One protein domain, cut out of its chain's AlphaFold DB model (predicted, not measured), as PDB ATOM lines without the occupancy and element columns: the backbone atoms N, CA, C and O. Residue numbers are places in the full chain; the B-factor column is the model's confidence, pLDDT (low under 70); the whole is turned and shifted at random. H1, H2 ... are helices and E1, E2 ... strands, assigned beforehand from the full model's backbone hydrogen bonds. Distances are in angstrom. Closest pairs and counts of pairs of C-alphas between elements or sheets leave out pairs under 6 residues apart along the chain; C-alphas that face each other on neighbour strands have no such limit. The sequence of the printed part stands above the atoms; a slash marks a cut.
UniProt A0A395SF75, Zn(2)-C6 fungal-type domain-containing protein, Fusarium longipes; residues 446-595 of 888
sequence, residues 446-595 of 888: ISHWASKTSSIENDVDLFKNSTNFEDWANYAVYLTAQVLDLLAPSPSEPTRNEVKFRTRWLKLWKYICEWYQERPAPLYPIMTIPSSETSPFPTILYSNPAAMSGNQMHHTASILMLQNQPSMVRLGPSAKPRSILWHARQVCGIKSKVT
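AT A GLANCE: This is residues 446 to 595 of the 888 residues of the protein "Zn(2)-C6 fungal-type domain-containing protein" of Fusarium longipes (UniProt A0A395SF75). Three long helices, H2, H3 and H4, form an up-and-down bundle, each running against the one before it, with shorter H1 packed on H2 and H5 packed on H4. A small strand hairpin, E1 and E2, sits at one end, by H4 and H5. The 150 printed residues run H1 H2 H3 E1 E2 H4 H5, mostly helix, the sheet antiparallel. The whole is compact, radius of gyration of the C-alphas 16.5 A, spanning 49 by 35 by 31 A.

IN THESE COORDINATES: Find E1, residues 525 to 529, from C-alpha 525 at (122.170, 149.909, 83.160), and E2, residues 539 to 542. H4, residues 545 to 563, runs 27.0 A; H5 holds residues 580 to 589, ending at C-alpha 589 (128.499, 141.242, 80.288). H3, residues 498 to 518, runs 29.6 A, and H2, residues 469 to 487, 27.5 A. H1, residues 456 to 464, begins at (125.394, 145.789, 110.535).

HOW THE PARTS SIT: In the hairpin E1 and E2, look for N 529 and O 539, 2.8 A apart. The closest C-alphas of E2 and H5, Thr 539 and Gly 589, are 4.8 A apart. H5 touches H4 at His 583 and His 555, 5.3 A, a helical hairpin. H4 touches H2 at Gly 550 and Ala 473, 4.5 A, the same way at a shallow tilt of 23 degrees. H3 touches H2 at Ile 512 and Leu 479, 6.9 A, opposite ways; H4 touches H3 with residues 554 to 561 alone, closest at His 554 and Ile 512, 6.8 A. H1 touches residues 471 to 475 of H2 alone, closest at Phe 463 and Tyr 475, 6.0 A. Every O i to N i+4 pair is within hydrogen-bond range in H1 to H5.

THE WHOLE: C-alphas 492 and 534, the two farthest apart, are 50.4 A apart. The printed part has no cut. Residues 488 to 497 stand free, and H4 to H5 is a long link. Confidence is under 70 at 19 residues, among them 572 to 576 and 591 to 595.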
ATOM      1  N   ILE A 446     135.694 144.172 109.596       91.00
ATOM      2  CA  ILE A 446     134.568 144.876 108.955       91.00
ATOM      3  C   ILE A 446     133.795 145.754 109.936       91.00
ATOM      4  O   ILE A 446     133.303 146.815 109.562       91.00
ATOM      5  N   SER A 447     133.750 145.366 111.211       88.19
ATOM      6  CA  SER A 447     133.184 146.196 112.275       88.19
ATOM      7  C   SER A 447     133.846 147.570 112.379       88.19
ATOM      8  O   SER A 447     133.233 148.479 112.912       88.19
ATOM      9  N   HIS A 448     135.076 147.745 111.890       91.44
ATOM     10  CA  HIS A 448     135.815 149.010 111.930       91.44
ATOM     11  C   HIS A 448     135.686 149.835 110.640       91.44
ATOM     12  O   HIS A 448     136.199 150.950 110.592       91.44
ATOM     13  N   TRP A 449     135.010 149.326 109.602       92.38
ATOM     14  CA  TRP A 449     134.911 150.008 108.305       92.38
ATOM     15  C   TRP A 449     133.974 151.218 108.322       92.38
ATOM     16  O   TRP A 449     134.168 152.136 107.530       92.38
ATOM     17  N   ALA A 450     132.969 151.220 109.197       87.94
ATOM     18  CA  ALA A 450     131.936 152.251 109.261       87.94
ATOM     19  C   ALA A 450     131.760 152.770 110.699       87.94
ATOM     20  O   ALA A 450     132.694 153.342 111.258       87.94
ATOM     21  N   SER A 451     130.598 152.567 111.331       77.38
ATOM     22  CA  SER A 451     130.240 153.195 112.616       77.38
ATOM     23  C   SER A 451     131.067 152.734 113.829       77.38
ATOM     24  O   SER A 451     130.825 153.189 114.947       77.38
ATOM     25  N   LYS A 452     132.016 151.801 113.645       73.25
ATOM     26  CA  LYS A 452     132.733 151.071 114.712       73.25
ATOM     27  C   LYS A 452     131.798 150.342 115.688       73.25
ATOM     28  O   LYS A 452     132.245 149.853 116.724       73.25
ATOM     29  N   THR A 453     130.506 150.240 115.361       68.94
ATOM     30  CA  THR A 453     129.536 149.463 116.129       68.94
ATOM     31  C   THR A 453     129.482 148.031 115.605       68.94
ATOM     32  O   THR A 453     129.763 147.749 114.445       68.94
ATOM     33  N   SER A 454     129.116 147.083 116.466       65.75
ATOM     34  CA  SER A 454     128.967 145.674 116.082       65.75
ATOM     35  C   SER A 454     127.694 145.386 115.269       65.75
ATOM     36  O   SER A 454     127.435 144.230 114.929       65.75
ATOM     37  N   SER A 455     126.888 146.412 114.967       83.19
ATOM     38  CA  SER A 455     125.577 146.289 114.332       83.19
ATOM     39  C   SER A 455     125.644 146.637 112.846       83.19
ATOM     40  O   SER A 455     125.752 147.803 112.474       83.19
ATOM     41  N   ILE A 456     125.517 145.619 111.992       88.12
ATOM     42  CA  ILE A 456     125.394 145.789 110.535       88.12
ATOM     43  C   ILE A 456     124.161 146.628 110.158       88.12
ATOM     44  O   ILE A 456     124.194 147.309 109.144       88.12
ATOM     45  N   GLU A 457     123.088 146.607 110.957       90.00
ATOM     46  CA  GLU A 457     121.884 147.414 110.735       90.00
ATOM     47  C   GLU A 457     122.215 148.905 110.683       90.00
ATOM     48  O   GLU A 457     121.832 149.582 109.737       90.00
ATOM     49  N   ASN A 458     122.988 149.386 111.661       89.50
ATOM     50  CA  ASN A 458     123.349 150.797 111.750       89.50
ATOM     51  C   ASN A 458     124.181 151.220 110.535       89.50
ATOM     52  O   ASN A 458     123.948 152.280 109.963       89.50
ATOM     53  N   ASP A 459     125.136 150.381 110.126       91.38
ATOM     54  CA  ASP A 459     125.965 150.644 108.950       91.38
ATOM     55  C   ASP A 459     125.121 150.664 107.666       91.38
ATOM     56  O   ASP A 459     125.286 151.549 106.830       91.38
ATOM     57  N   VAL A 460     124.186 149.719 107.515       92.69
ATOM     58  CA  VAL A 460     123.262 149.667 106.372       92.69
ATOM     59  C   VAL A 460     122.395 150.921 106.309       92.69
ATOM     60  O   VAL A 460     122.266 151.506 105.234       92.69
ATOM     61  N   ASP A 461     121.839 151.359 107.438       91.62
ATOM     62  CA  ASP A 461     121.004 152.559 107.495       91.62
ATOM     63  C   ASP A 461     121.803 153.814 107.120       91.62
ATOM     64  O   ASP A 461     121.298 154.671 106.396       91.62
ATOM     65  N   LEU A 462     123.073 153.911 107.532       91.62
ATOM     66  CA  LEU A 462     123.959 155.011 107.130       91.62
ATOM     67  C   LEU A 462     124.158 155.060 105.609       91.62
ATOM     68  O   LEU A 462     124.057 156.134 105.018       91.62
ATOM     69  N   PHE A 463     124.387 153.911 104.966       93.44
ATOM     70  CA  PHE A 463     124.528 153.854 103.510       93.44
ATOM     71  C   PHE A 463     123.217 154.158 102.776       93.44
ATOM     72  O   PHE A 463     123.224 154.934 101.821       93.44
ATOM     73  N   LYS A 464     122.091 153.583 103.220       91.62
ATOM     74  CA  LYS A 464     120.775 153.802 102.592       91.62
ATOM     75  C   LYS A 464     120.306 155.252 102.702       91.62
ATOM     76  O   LYS A 464     119.663 155.749 101.783       91.62
ATOM     77  N   ASN A 465     120.650 155.932 103.795       91.31
ATOM     78  CA  ASN A 465     120.317 157.340 104.005       91.31
ATOM     79  C   ASN A 465     121.232 158.306 103.231       91.31
ATOM     80  O   ASN A 465     120.978 159.513 103.250       91.31
ATOM     81  N   SER A 466     122.280 157.820 102.551       89.44
ATOM     82  CA  SER A 466     123.101 158.686 101.704       89.44
ATOM     83  C   SER A 466     122.339 159.134 100.457       89.44
ATOM     84  O   SER A 466     121.664 158.353  99.782       89.44
ATOM     85  N   THR A 467     122.505 160.411 100.119       86.94
ATOM     86  CA  THR A 467     121.975 161.026  98.900       86.94
ATOM     87  C   THR A 467     122.861 160.784  97.676       86.94
ATOM     88  O   THR A 467     122.407 160.993  96.550       86.94
ATOM     89  N   ASN A 468     124.111 160.343  97.864       91.31
ATOM     90  CA  ASN A 468     125.074 160.155  96.779       91.31
ATOM     91  C   ASN A 468     125.067 158.704  96.291       91.31
ATOM     92  O   ASN A 468     125.129 157.761  97.081       91.31
ATOM     93  N   PHE A 469     125.058 158.498  94.974       93.00
ATOM     94  CA  PHE A 469     125.055 157.145  94.409       93.00
ATOM     95  C   PHE A 469     126.425 156.451  94.524       93.00
ATOM     96  O   PHE A 469     126.502 155.225  94.454       93.00
ATOM     97  N   GLU A 470     127.509 157.204  94.718       93.31
ATOM     98  CA  GLU A 470     128.844 156.671  94.989       93.31
ATOM     99  C   GLU A 470     128.904 155.964  96.348       93.31
ATOM    100  O   GLU A 470     129.499 154.891  96.456       93.31
ATOM    101  N   ASP A 471     128.206 156.490  97.359       93.50
ATOM    102  CA  ASP A 471     128.089 155.840  98.668       93.50
ATOM    103  C   ASP A 471     127.291 154.537  98.569       93.50
ATOM    104  O   ASP A 471     127.634 153.548  99.212       93.50
ATOM    105  N   TRP A 472     126.295 154.477  97.678       95.62
ATOM    106  CA  TRP A 472     125.615 153.227  97.333       95.62
ATOM    107  C   TRP A 472     126.540 152.225  96.624       95.62
ATOM    108  O   TRP A 472     126.405 151.015  96.822       95.62
ATOM    109  N   ALA A 473     127.508 152.683  95.826       95.31
ATOM    110  CA  ALA A 473     128.529 151.800  95.265       95.31
ATOM    111  C   ALA A 473     129.492 151.290  96.356       95.31
ATOM    112  O   ALA A 473     129.777 150.092  96.395       95.31
ATOM    113  N   ASN A 474     129.915 152.150  97.290       95.62
ATOM    114  CA  ASN A 474     130.684 151.759  98.479       95.62
ATOM    115  C   ASN A 474     129.894 150.799  99.390       95.62
ATOM    116  O   ASN A 474     130.461 149.862  99.950       95.62
ATOM    117  N   TYR A 475     128.569 150.933  99.460       96.44
ATOM    118  CA  TYR A 475     127.707 149.990 100.168       96.44
ATOM    119  C   TYR A 475     127.776 148.577  99.558       96.44
ATOM    120  O   TYR A 475     127.891 147.593 100.289       96.44
ATOM    121  N   ALA A 476     127.824 148.446  98.226       97.25
ATOM    122  CA  ALA A 476     128.033 147.147  97.572       97.25
ATOM    123  C   ALA A 476     129.402 146.528  97.919       97.25
ATOM    124  O   ALA A 476     129.515 145.311  98.108       97.25
ATOM    125  N   VAL A 477     130.442 147.363  98.030       96.75
ATOM    126  CA  VAL A 477     131.787 146.961  98.480       96.75
ATOM    127  C   VAL A 477     131.725 146.435  99.913       96.75
ATOM    128  O   VAL A 477     132.192 145.327 100.177       96.75
ATOM    129  N   TYR A 478     131.080 147.176 100.816       96.81
ATOM    130  CA  TYR A 478     130.880 146.783 102.212       96.81
ATOM    131  C   TYR A 478     130.110 145.459 102.345       96.81
ATOM    132  O   TYR A 478     130.538 144.565 103.077       96.81
ATOM    133  N   LEU A 479     129.016 145.271 101.595       97.25
ATOM    134  CA  LEU A 479     128.274 144.005 101.587       97.25
ATOM    135  C   LEU A 479     129.137 142.840 101.090       97.25
ATOM    136  O   LEU A 479     129.073 141.747 101.649       97.25
ATOM    137  N   THR A 480     129.978 143.069 100.080       97.31
ATOM    138  CA  THR A 480     130.908 142.046  99.575       97.31
ATOM    139  C   THR A 480     131.951 141.672 100.627       97.31
ATOM    140  O   THR A 480     132.217 140.486 100.825       97.31
ATOM    141  N   ALA A 481     132.487 142.649 101.365       96.25
ATOM    142  CA  ALA A 481     133.347 142.374 102.512       96.25
ATOM    143  C   ALA A 481     132.605 141.529 103.559       96.25
ATOM    144  O   ALA A 481     133.132 140.513 104.009       96.25
ATOM    145  N   GLN A 482     131.358 141.877 103.907       95.75
ATOM    146  CA  GLN A 482     130.558 141.111 104.876       95.75
ATOM    147  C   GLN A 482     130.367 139.648 104.444       95.75
ATOM    148  O   GLN A 482     130.363 138.752 105.292       95.75
ATOM    149  N   VAL A 483     130.250 139.392 103.134       96.25
ATOM    150  CA  VAL A 483     130.215 138.029 102.582       96.25
ATOM    151  C   VAL A 483     131.550 137.322 102.808       96.25
ATOM    152  O   VAL A 483     131.552 136.183 103.271       96.25
ATOM    153  N   LEU A 484     132.681 137.983 102.548       94.69
ATOM    154  CA  LEU A 484     134.002 137.405 102.814       94.69
ATOM    155  C   LEU A 484     134.183 137.035 104.292       94.69
ATOM    156  O   LEU A 484     134.612 135.920 104.582       94.69
ATOM    157  N   ASP A 485     133.803 137.905 105.233       92.88
ATOM    158  CA  ASP A 485     133.911 137.592 106.667       92.88
ATOM    159  C   ASP A 485     132.981 136.453 107.105       92.88
ATOM    160  O   ASP A 485     133.356 135.646 107.957       92.88
ATOM    161  N   LEU A 486     131.788 136.351 106.508       92.38
ATOM    162  CA  LEU A 486     130.860 135.247 106.752       92.38
ATOM    163  C   LEU A 486     131.424 133.897 106.272       92.38
ATOM    164  O   LEU A 486     131.184 132.868 106.911       92.38
ATOM    165  N   LEU A 487     132.116 133.886 105.130       91.50
ATOM    166  CA  LEU A 487     132.613 132.668 104.487       91.50
ATOM    167  C   LEU A 487     134.005 132.248 104.965       91.50
ATOM    168  O   LEU A 487     134.345 131.067 104.868       91.50
ATOM    169  N   ALA A 488     134.799 133.180 105.487       86.25
ATOM    170  CA  ALA A 488     136.161 132.897 105.898       86.25
ATOM    171  C   ALA A 488     136.224 131.896 107.073       86.25
ATOM    172  O   ALA A 488     135.458 132.004 108.039       86.25
ATOM    173  N   PRO A 489     137.164 130.933 107.040       75.88
ATOM    174  CA  PRO A 489     137.330 129.959 108.112       75.88
ATOM    175  C   PRO A 489     137.768 130.640 109.418       75.88
ATOM    176  O   PRO A 489     138.706 131.437 109.434       75.88
ATOM    177  N   SER A 490     137.098 130.315 110.529       71.06
ATOM    178  CA  SER A 490     137.455 130.825 111.858       71.06
ATOM    179  C   SER A 490     138.423 129.866 112.566       71.06
ATOM    180  O   SER A 490     138.060 128.710 112.783       71.06
ATOM    181  N   PRO A 491     139.619 130.314 112.996       66.25
ATOM    182  CA  PRO A 491     140.547 129.474 113.758       66.25
ATOM    183  C   PRO A 491     139.995 129.049 115.128       66.25
ATOM    184  O   PRO A 491     140.395 128.015 115.658       66.25
ATOM    185  N   SER A 492     139.101 129.855 115.712       63.81
ATOM    186  CA  SER A 492     138.543 129.653 117.055       63.81
ATOM    187  C   SER A 492     137.297 128.762 117.086       63.81
ATOM    188  O   SER A 492     136.980 128.201 118.131       63.81
ATOM    189  N   GLU A 493     136.608 128.593 115.954       64.06
ATOM    190  CA  GLU A 493     135.438 127.718 115.812       64.06
ATOM    191  C   GLU A 493     135.683 126.731 114.651       64.06
ATOM    192  O   GLU A 493     135.238 126.977 113.529       64.06
ATOM    193  N   PRO A 494     136.394 125.605 114.886       60.75
ATOM    194  CA  PRO A 494     136.701 124.626 113.836       60.75
ATOM    195  C   PRO A 494     135.442 123.953 113.267       60.75
ATOM    196  O   PRO A 494     135.434 123.501 112.123       60.75
ATOM    197  N   THR A 495     134.366 123.900 114.053       68.25
ATOM    198  CA  THR A 495     133.033 123.489 113.612       68.25
ATOM    199  C   THR A 495     132.146 124.716 113.477       68.25
ATOM    200  O   THR A 495     131.796 125.349 114.474       68.25
ATOM    201  N   ARG A 496     131.760 125.036 112.239       73.31
ATOM    202  CA  ARG A 496     130.847 126.136 111.920       73.31
ATOM    203  C   ARG A 496     129.528 125.953 112.673       73.31
ATOM    204  O   ARG A 496     128.829 124.965 112.458       73.31
ATOM    205  N   ASN A 497     129.149 126.917 113.508       83.88
ATOM    206  CA  ASN A 497     127.813 126.929 114.096       83.88
ATOM    207  C   ASN A 497     126.772 127.192 112.993       83.88
ATOM    208  O   ASN A 497     126.601 128.328 112.545       83.88
ATOM    209  N   GLU A 498     126.091 126.138 112.543       85.56
ATOM    210  CA  GLU A 498     125.160 126.202 111.411       85.56
ATOM    211  C   GLU A 498     124.003 127.179 111.641       85.56
ATOM    212  O   GLU A 498     123.589 127.860 110.703       85.56
ATOM    213  N   VAL A 499     123.515 127.305 112.879       87.62
ATOM    214  CA  VAL A 499     122.418 128.222 113.222       87.62
ATOM    215  C   VAL A 499     122.883 129.670 113.101       87.62
ATOM    216  O   VAL A 499     122.249 130.456 112.399       87.62
ATOM    217  N   LYS A 500     124.020 130.022 113.719       87.56
ATOM    218  CA  LYS A 500     124.592 131.377 113.616       87.56
ATOM    219  C   LYS A 500     124.923 131.731 112.168       87.56
ATOM    220  O   LYS A 500     124.591 132.829 111.719       87.56
ATOM    221  N   PHE A 501     125.530 130.797 111.433       90.25
ATOM    222  CA  PHE A 501     125.824 130.984 110.017       90.25
ATOM    223  C   PHE A 501     124.548 131.240 109.219       90.25
ATOM    224  O   PHE A 501     124.483 132.208 108.474       90.25
ATOM    225  N   ARG A 502     123.520 130.402 109.394       90.50
ATOM    226  CA  ARG A 502     122.248 130.521 108.676       90.50
ATOM    227  C   ARG A 502     121.570 131.859 108.944       90.50
ATOM    228  O   ARG A 502     121.110 132.492 108.000       90.50
ATOM    229  N   THR A 503     121.514 132.296 110.200       91.38
ATOM    230  CA  THR A 503     120.916 133.587 110.567       91.38
ATOM    231  C   THR A 503     121.662 134.744 109.909       91.38
ATOM    232  O   THR A 503     121.036 135.615 109.305       91.38
ATOM    233  N   ARG A 504     123.000 134.731 109.957       91.44
ATOM    234  CA  ARG A 504     123.823 135.767 109.320       91.44
ATOM    235  C   ARG A 504     123.716 135.723 107.792       91.44
ATOM    236  O   ARG A 504     123.621 136.777 107.176       91.44
ATOM    237  N   TRP A 505     123.647 134.530 107.200       94.31
ATOM    238  CA  TRP A 505     123.448 134.332 105.765       94.31
ATOM    239  C   TRP A 505     122.106 134.907 105.302       94.31
ATOM    240  O   TRP A 505     122.083 135.692 104.364       94.31
ATOM    241  N   LEU A 506     120.998 134.591 105.986       93.31
ATOM    242  CA  LEU A 506     119.662 135.100 105.637       93.31
ATOM    243  C   LEU A 506     119.602 136.626 105.699       93.31
ATOM    244  O   LEU A 506     119.066 137.270 104.800       93.31
ATOM    245  N   LYS A 507     120.181 137.195 106.756       93.75
ATOM    246  CA  LYS A 507     120.241 138.640 106.955       93.75
ATOM    247  C   LYS A 507     121.078 139.332 105.879       93.75
ATOM    248  O   LYS A 507     120.642 140.328 105.316       93.75
ATOM    249  N   LEU A 508     122.248 138.787 105.555       95.25
ATOM    250  CA  LEU A 508     123.116 139.353 104.528       95.25
ATOM    251  C   LEU A 508     122.523 139.196 103.121       95.25
ATOM    252  O   LEU A 508     122.587 140.128 102.326       95.25
ATOM    253  N   TRP A 509     121.890 138.055 102.831       95.12
ATOM    254  CA  TRP A 509     121.182 137.824 101.572       95.12
ATOM    255  C   TRP A 509     120.059 138.843 101.366       95.12
ATOM    256  O   TRP A 509     119.951 139.418 100.287       95.12
ATOM    257  N   LYS A 510     119.285 139.137 102.424       94.38
ATOM    258  CA  LYS A 510     118.266 140.196 102.413       94.38
ATOM    259  C   LYS A 510     118.862 141.537 101.970       94.38
ATOM    260  O   LYS A 510     118.363 142.113 101.013       94.38
ATOM    261  N   TYR A 511     119.954 141.992 102.590       96.56
ATOM    262  CA  TYR A 511     120.582 143.268 102.221       96.56
ATOM    263  C   TYR A 511     121.160 143.284 100.802       96.56
ATOM    264  O   TYR A 511     121.072 144.298 100.121       96.56
ATOM    265  N   ILE A 512     121.721 142.169 100.327       96.25
ATOM    266  CA  ILE A 512     122.220 142.056  98.947       96.25
ATOM    267  C   ILE A 512     121.071 142.179  97.938       96.25
ATOM    268  O   ILE A 512     121.227 142.853  96.918       96.25
ATOM    269  N   CYS A 513     119.921 141.557  98.214       94.31
ATOM    270  CA  CYS A 513     118.727 141.685  97.379       94.31
ATOM    271  C   CYS A 513     118.139 143.100  97.426       94.31
ATOM    272  O   CYS A 513     117.843 143.661  96.373       94.31
ATOM    273  N   GLU A 514     118.010 143.684  98.620       95.06
ATOM    274  CA  GLU A 514     117.515 145.055  98.802       95.06
ATOM    275  C   GLU A 514     118.407 146.070  98.097       95.06
ATOM    276  O   GLU A 514     117.890 146.922  97.388       95.06
ATOM    277  N   TRP A 515     119.736 145.941  98.193       96.56
ATOM    278  CA  TRP A 515     120.659 146.806  97.454       96.56
ATOM    279  C   TRP A 515     120.344 146.809  95.957       96.56
ATOM    280  O   TRP A 515     120.293 147.865  95.336       96.56
ATOM    281  N   TYR A 516     120.091 145.635  95.368       95.12
ATOM    282  CA  TYR A 516     119.756 145.554  93.950       95.12
ATOM    283  C   TYR A 516     118.402 146.201  93.651       95.12
ATOM    284  O   TYR A 516     118.270 146.872  92.637       95.12
ATOM    285  N   GLN A 517     117.400 146.041  94.508       93.25
ATOM    286  CA  GLN A 517     116.058 146.584  94.271       93.25
ATOM    287  C   GLN A 517     115.964 148.097  94.511       93.25
ATOM    288  O   GLN A 517     115.251 148.786  93.791       93.25
ATOM    289  N   GLU A 518     116.688 148.608  95.503       94.81
ATOM    290  CA  GLU A 518     116.561 149.983  95.999       94.81
ATOM    291  C   GLU A 518     117.643 150.927  95.456       94.81
ATOM    292  O   GLU A 518     117.595 152.125  95.732       94.81
ATOM    293  N   ARG A 519     118.622 150.421  94.687       95.00
ATOM    294  CA  ARG A 519     119.723 151.251  94.177       95.00
ATOM    295  C   ARG A 519     119.209 152.483  93.416       95.00
ATOM    296  O   ARG A 519     118.243 152.376  92.655       95.00
ATOM    297  N   PRO A 520     119.875 153.641  93.553       95.44
ATOM    298  CA  PRO A 520     119.466 154.872  92.890       95.44
ATOM    299  C   PRO A 520     119.616 154.809  91.363       95.44
ATOM    300  O   PRO A 520     120.424 154.049  90.822       95.44
ATOM    301  N   ALA A 521     118.870 155.681  90.671       94.31
ATOM    302  CA  ALA A 521     118.794 155.767  89.207       94.31
ATOM    303  C   ALA A 521     120.162 155.708  88.470       94.31
ATOM    304  O   ALA A 521     120.272 154.983  87.479       94.31
ATOM    305  N   PRO A 522     121.239 156.378  88.937       93.94
ATOM    306  CA  PRO A 522     122.545 156.324  88.272       93.94
ATOM    307  C   PRO A 522     123.235 154.950  88.286       93.94
ATOM    308  O   PRO A 522     124.190 154.754  87.537       93.94
ATOM    309  N   LEU A 523     122.791 154.003  89.125       94.62
ATOM    310  CA  LEU A 523     123.348 152.646  89.219       94.62
ATOM    311  C   LEU A 523     122.592 151.613  88.361       94.62
ATOM    312  O   LEU A 523     122.901 150.418  88.432       94.62
ATOM    313  N   TYR A 524     121.614 152.032  87.553       94.81
ATOM    314  CA  TYR A 524     120.959 151.162  86.572       94.81
ATOM    315  C   TYR A 524     121.734 151.103  85.248       94.81
ATOM    316  O   TYR A 524     122.430 152.058  84.886       94.81
ATOM    317  N   PRO A 525     121.641 149.978  84.514       93.31
ATOM    318  CA  PRO A 525     122.170 149.909  83.160       93.31
ATOM    319  C   PRO A 525     121.414 150.883  82.246       93.31
ATOM    320  O   PRO A 525     120.195 150.998  82.328       93.31
ATOM    321  N   ILE A 526     122.138 151.559  81.351       91.81
ATOM    322  CA  ILE A 526     121.540 152.374  80.279       91.81
ATOM    323  C   ILE A 526     120.946 151.460  79.206       91.81
ATOM    324  O   ILE A 526     119.912 151.758  78.618       91.81
ATOM    325  N   MET A 527     121.656 150.377  78.897       88.31
ATOM    326  CA  MET A 527     121.338 149.506  77.776       88.31
ATOM    327  C   MET A 527     121.810 148.095  78.083       88.31
ATOM    328  O   MET A 527     122.946 147.900  78.521       88.31
ATOM    329  N   THR A 528     120.960 147.123  77.779       89.62
ATOM    330  CA  THR A 528     121.296 145.704  77.823       89.62
ATOM    331  C   THR A 528     120.977 145.101  76.466       89.62
ATOM    332  O   THR A 528     119.847 145.176  75.998       89.62
ATOM    333  N   ILE A 529     121.981 144.514  75.825       86.44
ATOM    334  CA  ILE A 529     121.812 143.701  74.623       86.44
ATOM    335  C   ILE A 529     121.914 142.239  75.068       86.44
ATOM    336  O   ILE A 529     122.958 141.864  75.618       86.44
ATOM    337  N   PRO A 530     120.878 141.411  74.859       85.81
ATOM    338  CA  PRO A 530     120.916 139.996  75.213       85.81
ATOM    339  C   PRO A 530     122.054 139.231  74.520       85.81
ATOM    340  O   PRO A 530     122.592 139.655  73.496       85.81
ATOM    341  N   SER A 531     122.425 138.077  75.077       80.75
ATOM    342  CA  SER A 531     123.373 137.159  74.430       80.75
ATOM    343  C   SER A 531     122.819 136.639  73.099       80.75
ATOM    344  O   SER A 531     121.628 136.345  73.007       80.75
ATOM    345  N   SER A 532     123.685 136.440  72.108       76.88
ATOM    346  CA  SER A 532     123.359 135.856  70.800       76.88
ATOM    347  C   SER A 532     124.229 134.625  70.514       76.88
ATOM    348  O   SER A 532     125.194 134.358  71.231       76.88
ATOM    349  N   GLU A 533     123.954 133.897  69.426       68.81
ATOM    350  CA  GLU A 533     124.823 132.795  68.967       68.81
ATOM    351  C   GLU A 533     126.276 133.242  68.719       68.81
ATOM    352  O   GLU A 533     127.214 132.460  68.863       68.81
ATOM    353  N   THR A 534     126.469 134.518  68.373       65.50
ATOM    354  CA  THR A 534     127.777 135.123  68.099       65.50
ATOM    355  C   THR A 534     128.401 135.812  69.319       65.50
ATOM    356  O   THR A 534     129.607 136.059  69.316       65.50
ATOM    357  N   SER A 535     127.622 136.096  70.372       71.12
ATOM    358  CA  SER A 535     128.075 136.727  71.620       71.12
ATOM    359  C   SER A 535     127.489 135.999  72.838       71.12
ATOM    360  O   SER A 535     126.356 136.287  73.234       71.12
ATOM    361  N   PRO A 536     128.247 135.092  73.486       76.56
ATOM    362  CA  PRO A 536     127.722 134.211  74.535       76.56
ATOM    363  C   PRO A 536     127.338 134.928  75.841       76.56
ATOM    364  O   PRO A 536     126.668 134.340  76.690       76.56
ATOM    365  N   PHE A 537     127.757 136.184  76.016       85.06
ATOM    366  CA  PHE A 537     127.418 137.022  77.165       85.06
ATOM    367  C   PHE A 537     126.557 138.209  76.717       85.06
ATOM    368  O   PHE A 537     126.751 138.701  75.596       85.06
ATOM    369  N   PRO A 538     125.631 138.686  77.571       85.19
ATOM    370  CA  PRO A 538     124.929 139.935  77.308       85.19
ATOM    371  C   PRO A 538     125.932 141.091  77.240       85.19
ATOM    372  O   PRO A 538     127.003 141.029  77.834       85.19
ATOM    373  N   THR A 539     125.605 142.161  76.527       87.19
ATOM    374  CA  THR A 539     126.350 143.422  76.606       87.19
ATOM    375  C   THR A 539     125.556 144.392  77.459       87.19
ATOM    376  O   THR A 539     124.489 144.831  77.048       87.19
ATOM    377  N   ILE A 540     126.087 144.741  78.627       88.94
ATOM    378  CA  ILE A 540     125.439 145.638  79.582       88.94
ATOM    379  C   ILE A 540     126.276 146.909  79.685       88.94
ATOM    380  O   ILE A 540     127.466 146.863  80.013       88.94
ATOM    381  N   LEU A 541     125.645 148.039  79.390       88.75
ATOM    382  CA  LEU A 541     126.260 149.356  79.407       88.75
ATOM    383  C   LEU A 541     125.763 150.156  80.611       88.75
ATOM    384  O   LEU A 541     124.560 150.291  80.816       88.75
ATOM    385  N   TYR A 542     126.693 150.744  81.357       89.19
ATOM    386  CA  TYR A 542     126.412 151.664  82.458       89.19
ATOM    387  C   TYR A 542     126.970 153.052  82.150       89.19
ATOM    388  O   TYR A 542     127.930 153.188  81.394       89.19
ATOM    389  N   SER A 543     126.373 154.082  82.752       86.50
ATOM    390  CA  SER A 543     126.741 155.484  82.511       86.50
ATOM    391  C   SER A 543     128.042 155.901  83.191       86.50
ATOM    392  O   SER A 543     128.699 156.833  82.737       86.50
ATOM    393  N   ASN A 544     128.408 155.240  84.292       88.44
ATOM    394  CA  ASN A 544     129.499 155.677  85.150       88.44
ATOM    395  C   ASN A 544     130.271 154.500  85.786       88.44
ATOM    396  O   ASN A 544     129.734 153.395  85.923       88.44
ATOM    397  N   PRO A 545     131.532 154.725  86.206       88.62
ATOM    398  CA  PRO A 545     132.364 153.690  86.821       88.62
ATOM    399  C   PRO A 545     131.833 153.140  88.148       88.62
ATOM    400  O   PRO A 545     132.042 151.951  88.428       88.62
ATOM    401  N   ALA A 546     131.128 153.967  88.930       91.81
ATOM    402  CA  ALA A 546     130.525 153.555  90.192       91.81
ATOM    403  C   ALA A 546     129.451 152.482  89.972       91.81
ATOM    404  O   ALA A 546     129.479 151.429  90.604       91.81
ATOM    405  N   ALA A 547     128.593 152.689  88.975       92.62
ATOM    406  CA  ALA A 547     127.572 151.747  88.548       92.62
ATOM    407  C   ALA A 547     128.158 150.440  88.018       92.62
ATOM    408  O   ALA A 547     127.718 149.368  88.431       92.62
ATOM    409  N   MET A 548     129.186 150.506  87.163       91.88
ATOM    410  CA  MET A 548     129.835 149.299  86.639       91.88
ATOM    411  C   MET A 548     130.381 148.427  87.768       91.88
ATOM    412  O   MET A 548     130.048 147.249  87.874       91.88
ATOM    413  N   SER A 549     131.221 149.008  88.626       92.88
ATOM    414  CA  SER A 549     131.911 148.225  89.644       92.88
ATOM    415  C   SER A 549     131.017 147.906  90.838       92.88
ATOM    416  O   SER A 549     131.153 146.819  91.381       92.88
ATOM    417  N   GLY A 550     130.072 148.768  91.217       94.62
ATOM    418  CA  GLY A 550     129.083 148.469  92.258       94.62
ATOM    419  C   GLY A 550     128.214 147.262  91.892       94.62
ATOM    420  O   GLY A 550     128.085 146.330  92.686       94.62
ATOM    421  N   ASN A 551     127.710 147.201  90.652       95.94
ATOM    422  CA  ASN A 551     126.950 146.039  90.178       95.94
ATOM    423  C   ASN A 551     127.828 144.778  90.047       95.94
ATOM    424  O   ASN A 551     127.373 143.684  90.383       95.94
ATOM    425  N   GLN A 552     129.099 144.907  89.636       94.56
ATOM    426  CA  GLN A 552     130.052 143.783  89.661       94.56
ATOM    427  C   GLN A 552     130.234 143.219  91.076       94.56
ATOM    428  O   GLN A 552     130.203 141.999  91.251       94.56
ATOM    429  N   MET A 553     130.378 144.084  92.085       95.38
ATOM    430  CA  MET A 553     130.510 143.675  93.489       95.38
ATOM    431  C   MET A 553     129.236 142.983  93.981       95.38
ATOM    432  O   MET A 553     129.311 141.881  94.516       95.38
ATOM    433  N   HIS A 554     128.058 143.545  93.694       97.00
ATOM    434  CA  HIS A 554     126.778 142.921  94.031       97.00
ATOM    435  C   HIS A 554     126.619 141.517  93.417       97.00
ATOM    436  O   HIS A 554     126.257 140.564  94.117       97.00
ATOM    437  N   HIS A 555     126.905 141.349  92.123       96.94
ATOM    438  CA  HIS A 555     126.802 140.036  91.481       96.94
ATOM    439  C   HIS A 555     127.856 139.054  92.005       96.94
ATOM    440  O   HIS A 555     127.544 137.881  92.196       96.94
ATOM    441  N   THR A 556     129.065 139.527  92.315       96.75
ATOM    442  CA  THR A 556     130.118 138.715  92.949       96.75
ATOM    443  C   THR A 556     129.678 138.226  94.331       96.75
ATOM    444  O   THR A 556     129.735 137.028  94.608       96.75
ATOM    445  N   ALA A 557     129.156 139.122  95.174       97.38
ATOM    446  CA  ALA A 557     128.591 138.783  96.477       97.38
ATOM    447  C   ALA A 557     127.440 137.772  96.350       97.38
ATOM    448  O   ALA A 557     127.376 136.802  97.107       97.38
ATOM    449  N   SER A 558     126.575 137.950  95.347       97.25
ATOM    450  CA  SER A 558     125.450 137.049  95.082       97.25
ATOM    451  C   SER A 558     125.917 135.638  94.713       97.25
ATOM    452  O   SER A 558     125.422 134.659  95.271       97.25
ATOM    453  N   ILE A 559     126.919 135.520  93.834       96.19
ATOM    454  CA  ILE A 559     127.527 134.236  93.449       96.19
ATOM    455  C   ILE A 559     128.081 133.513  94.679       96.19
ATOM    456  O   ILE A 559     127.750 132.348  94.901       96.19
ATOM    457  N   LEU A 560     128.878 134.203  95.499       95.50
ATOM    458  CA  LEU A 560     129.500 133.620  96.691       95.50
ATOM    459  C   LEU A 560     128.465 133.139  97.714       95.50
ATOM    460  O   LEU A 560     128.612 132.059  98.292       95.50
ATOM    461  N   MET A 561     127.404 133.920  97.922       95.12
ATOM    462  CA  MET A 561     126.323 133.577  98.843       95.12
ATOM    463  C   MET A 561     125.520 132.366  98.366       95.12
ATOM    464  O   MET A 561     125.254 131.474  99.173       95.12
ATOM    465  N   LEU A 562     125.178 132.303  97.074       93.62
ATOM    466  CA  LEU A 562     124.442 131.184  96.474       93.62
ATOM    467  C   LEU A 562     125.269 129.891  96.463       93.62
ATOM    468  O   LEU A 562     124.746 128.828  96.788       93.62
ATOM    469  N   GLN A 563     126.573 129.971  96.172       93.31
ATOM    470  CA  GLN A 563     127.491 128.825  96.261       93.31
ATOM    471  C   GLN A 563     127.573 128.232  97.676       93.31
ATOM    472  O   GLN A 563     127.871 127.051  97.835       93.31
ATOM    473  N   ASN A 564     127.304 129.048  98.699       91.19
ATOM    474  CA  ASN A 564     127.392 128.680 100.110       91.19
ATOM    475  C   ASN A 564     126.023 128.677 100.816       91.19
ATOM    476  O   ASN A 564     125.955 128.857 102.038       91.19
ATOM    477  N   GLN A 565     124.931 128.485 100.068       89.62
ATOM    478  CA  GLN A 565     123.576 128.453 100.617       89.62
ATOM    479  C   GLN A 565     123.400 127.281 101.607       89.62
ATOM    480  O   GLN A 565     123.676 126.132 101.257       89.62
ATOM    481  N   PRO A 566     122.899 127.519 102.836       87.56
ATOM    482  CA  PRO A 566     122.596 126.437 103.772       87.56
ATOM    483  C   PRO A 566     121.479 125.519 103.253       87.56
ATOM    484  O   PRO A 566     120.413 126.003 102.873       87.56
ATOM    485  N   SER A 567     121.652 124.198 103.354       78.88
ATOM    486  CA  SER A 567     120.720 123.185 102.817       78.88
ATOM    487  C   SER A 567     119.275 123.290 103.334       78.88
ATOM    488  O   SER A 567     118.338 122.850 102.674       78.88
ATOM    489  N   MET A 568     119.075 123.869 104.523       74.19
ATOM    490  CA  MET A 568     117.749 124.056 105.134       74.19
ATOM    491  C   MET A 568     117.074 125.385 104.764       74.19
ATOM    492  O   MET A 568     115.936 125.629 105.171       74.19
ATOM    493  N   VAL A 569     117.760 126.271 104.042       79.75
ATOM    494  CA  VAL A 569     117.179 127.525 103.559       79.75
ATOM    495  C   VAL A 569     116.516 127.254 102.216       79.75
ATOM    496  O   VAL A 569     117.190 127.045 101.210       79.75
ATOM    497  N   ARG A 570     115.181 127.263 102.201       71.50
ATOM    498  CA  ARG A 570     114.382 127.270 100.973       71.50
ATOM    499  C   ARG A 570     113.833 128.673 100.767       71.50
ATOM    500  O   ARG A 570     113.025 129.138 101.566       71.50
ATOM    501  N   LEU A 571     114.301 129.345  99.722       74.00
ATOM    502  CA  LEU A 571     113.767 130.638  99.302       74.00
ATOM    503  C   LEU A 571     112.398 130.403  98.638       74.00
ATOM    504  O   LEU A 571     112.223 129.430  97.900       74.00
ATOM    505  N   GLY A 572     111.406 131.231  98.971       62.78
ATOM    506  CA  GLY A 572     110.020 131.042  98.527       62.78
ATOM    507  C   GLY A 572     109.841 131.188  97.003       62.78
ATOM    508  O   GLY A 572     110.674 131.817  96.354       62.78
ATOM    509  N   PRO A 573     108.754 130.654  96.409       55.38
ATOM    510  CA  PRO A 573     108.516 130.690  94.958       55.38
ATOM    511  C   PRO A 573     108.452 132.099  94.349       55.38
ATOM    512  O   PRO A 573     108.967 132.291  93.252       55.38
ATOM    513  N   SER A 574     107.880 133.075  95.064       53.53
ATOM    514  CA  SER A 574     107.803 134.492  94.661       53.53
ATOM    515  C   SER A 574     109.106 135.272  94.885       53.53
ATOM    516  O   SER A 574     109.217 136.418  94.471       53.53
ATOM    517  N   ALA A 575     110.093 134.650  95.533       57.97
ATOM    518  CA  ALA A 575     111.394 135.221  95.871       57.97
ATOM    519  C   ALA A 575     112.542 134.305  95.407       57.97
ATOM    520  O   ALA A 575     113.611 134.278  96.023       57.97
ATOM    521  N   LYS A 576     112.316 133.503  94.352       69.31
ATOM    522  CA  LYS A 576     113.367 132.649  93.794       69.31
ATOM    523  C   LYS A 576     114.489 133.546  93.264       69.31
ATOM    524  O   LYS A 576     114.233 134.359  92.377       69.31
ATOM    525  N   PRO A 577     115.711 133.415  93.798       77.69
ATOM    526  CA  PRO A 577     116.819 134.234  93.352       77.69
ATOM    527  C   PRO A 577     117.205 133.851  91.924       77.69
ATOM    528  O   PRO A 577     116.961 132.724  91.481       77.69
ATOM    529  N   ARG A 578     117.833 134.789  91.217       88.38
ATOM    530  CA  ARG A 578     118.463 134.496  89.928       88.38
ATOM    531  C   ARG A 578     119.565 133.453  90.117       88.38
ATOM    532  O   ARG A 578     120.185 133.367  91.179       88.38
ATOM    533  N   SER A 579     119.801 132.645  89.087       89.38
ATOM    534  CA  SER A 579     120.804 131.581  89.154       89.38
ATOM    535  C   SER A 579     122.233 132.133  89.283       89.38
ATOM    536  O   SER A 579     122.543 133.250  88.859       89.38
ATOM    537  N   ILE A 580     123.154 131.315  89.811       92.06
ATOM    538  CA  ILE A 580     124.597 131.634  89.849       92.06
ATOM    539  C   ILE A 580     125.111 131.970  88.440       92.06
ATOM    540  O   ILE A 580     125.895 132.903  88.263       92.06
ATOM    541  N   LEU A 581     124.646 131.230  87.428       89.81
ATOM    542  CA  LEU A 581     125.025 131.442  86.033       89.81
ATOM    543  C   LEU A 581     124.497 132.766  85.485       89.81
ATOM    544  O   LEU A 581     125.215 133.431  84.739       89.81
ATOM    545  N   TRP A 582     123.283 133.177  85.862       90.31
ATOM    546  CA  TRP A 582     122.763 134.493  85.505       90.31
ATOM    547  C   TRP A 582     123.673 135.597  86.048       90.31
ATOM    548  O   TRP A 582     124.146 136.421  85.268       90.31
ATOM    549  N   HIS A 583     124.019 135.556  87.339       93.44
ATOM    550  CA  HIS A 583     124.931 136.531  87.946       93.44
ATOM    551  C   HIS A 583     126.315 136.532  87.285       93.44
ATOM    552  O   HIS A 583     126.849 137.598  86.981       93.44
ATOM    553  N   ALA A 584     126.883 135.356  87.001       91.38
ATOM    554  CA  ALA A 584     128.170 135.246  86.316       91.38
ATOM    555  C   ALA A 584     128.125 135.872  84.912       91.38
ATOM    556  O   ALA A 584     129.037 136.603  84.528       91.38
ATOM    557  N   ARG A 585     127.033 135.659  84.164       89.50
ATOM    558  CA  ARG A 585     126.814 136.302  82.860       89.50
ATOM    559  C   ARG A 585     126.690 137.816  82.976       89.50
ATOM    560  O   ARG A 585     127.227 138.500  82.112       89.50
ATOM    561  N   GLN A 586     126.037 138.333  84.021       92.19
ATOM    562  CA  GLN A 586     125.995 139.778  84.263       92.19
ATOM    563  C   GLN A 586     127.412 140.326  84.476       92.19
ATOM    564  O   GLN A 586     127.800 141.268  83.794       92.19
ATOM    565  N   VAL A 587     128.228 139.696  85.334       92.00
ATOM    566  CA  VAL A 587     129.627 140.113  85.566       92.00
ATOM    567  C   VAL A 587     130.432 140.131  84.265       92.00
ATOM    568  O   VAL A 587     131.104 141.119  83.981       92.00
ATOM    569  N   CYS A 588     130.333 139.074  83.452       89.19
ATOM    570  CA  CYS A 588     131.010 139.000  82.154       89.19
ATOM    571  C   CYS A 588     130.455 139.989  81.116       89.19
ATOM    572  O   CYS A 588     131.175 140.367  80.194       89.19
ATOM    573  N   GLY A 589     129.185 140.374  81.238       86.56
ATOM    574  CA  GLY A 589     128.499 141.242  80.288       86.56
ATOM    575  C   GLY A 589     128.680 142.739  80.527       86.56
ATOM    576  O   GLY A 589     128.477 143.532  79.605       86.56
ATOM    577  N   ILE A 590     129.089 143.141  81.734       88.81
ATOM    578  CA  ILE A 590     129.390 144.538  82.075       88.81
ATOM    579  C   ILE A 590     130.614 145.001  81.274       88.81
ATOM    580  O   ILE A 590     131.745 144.592  81.548       88.81
ATOM    581  N   LYS A 591     130.406 145.873  80.278       69.06
ATOM    582  CA  LYS A 591     131.500 146.420  79.461       69.06
ATOM    583  C   LYS A 591     132.136 147.636  80.133       69.06
ATOM    584  O   LYS A 591     131.523 148.692  80.213       69.06
ATOM    585  N   SER A 592     133.406 147.507  80.523       55.78
ATOM    586  CA  SER A 592     134.159 148.549  81.246       55.78
ATOM    587  C   SER A 592     134.600 149.771  80.420       55.78
ATOM    588  O   SER A 592     135.148 150.712  80.992       55.78
ATOM    589  N   LYS A 593     134.419 149.793  79.091       46.41
ATOM    590  CA  LYS A 593     134.787 150.949  78.251       46.41
ATOM    591  C   LYS A 593     133.987 150.931  76.943       46.41
ATOM    592  O   LYS A 593     134.103 149.986  76.164       46.41
ATOM    593  N   VAL A 594     133.227 151.994  76.665       38.12
ATOM    594  CA  VAL A 594     132.937 152.396  75.279       38.12
ATOM    595  C   VAL A 594     134.192 153.116  74.803       38.12
ATOM    596  O   VAL A 594     134.300 154.335  74.876       38.12
ATOM    597  N   THR A 595     135.216 152.360  74.415       35.91
ATOM    598  CA  THR A 595     136.340 152.955  73.701       35.91
ATOM    599  C   THR A 595     135.859 153.292  72.301       35.91
ATOM    600  O   THR A 595     135.614 152.401  71.488       35.91
TER     601      THR A 595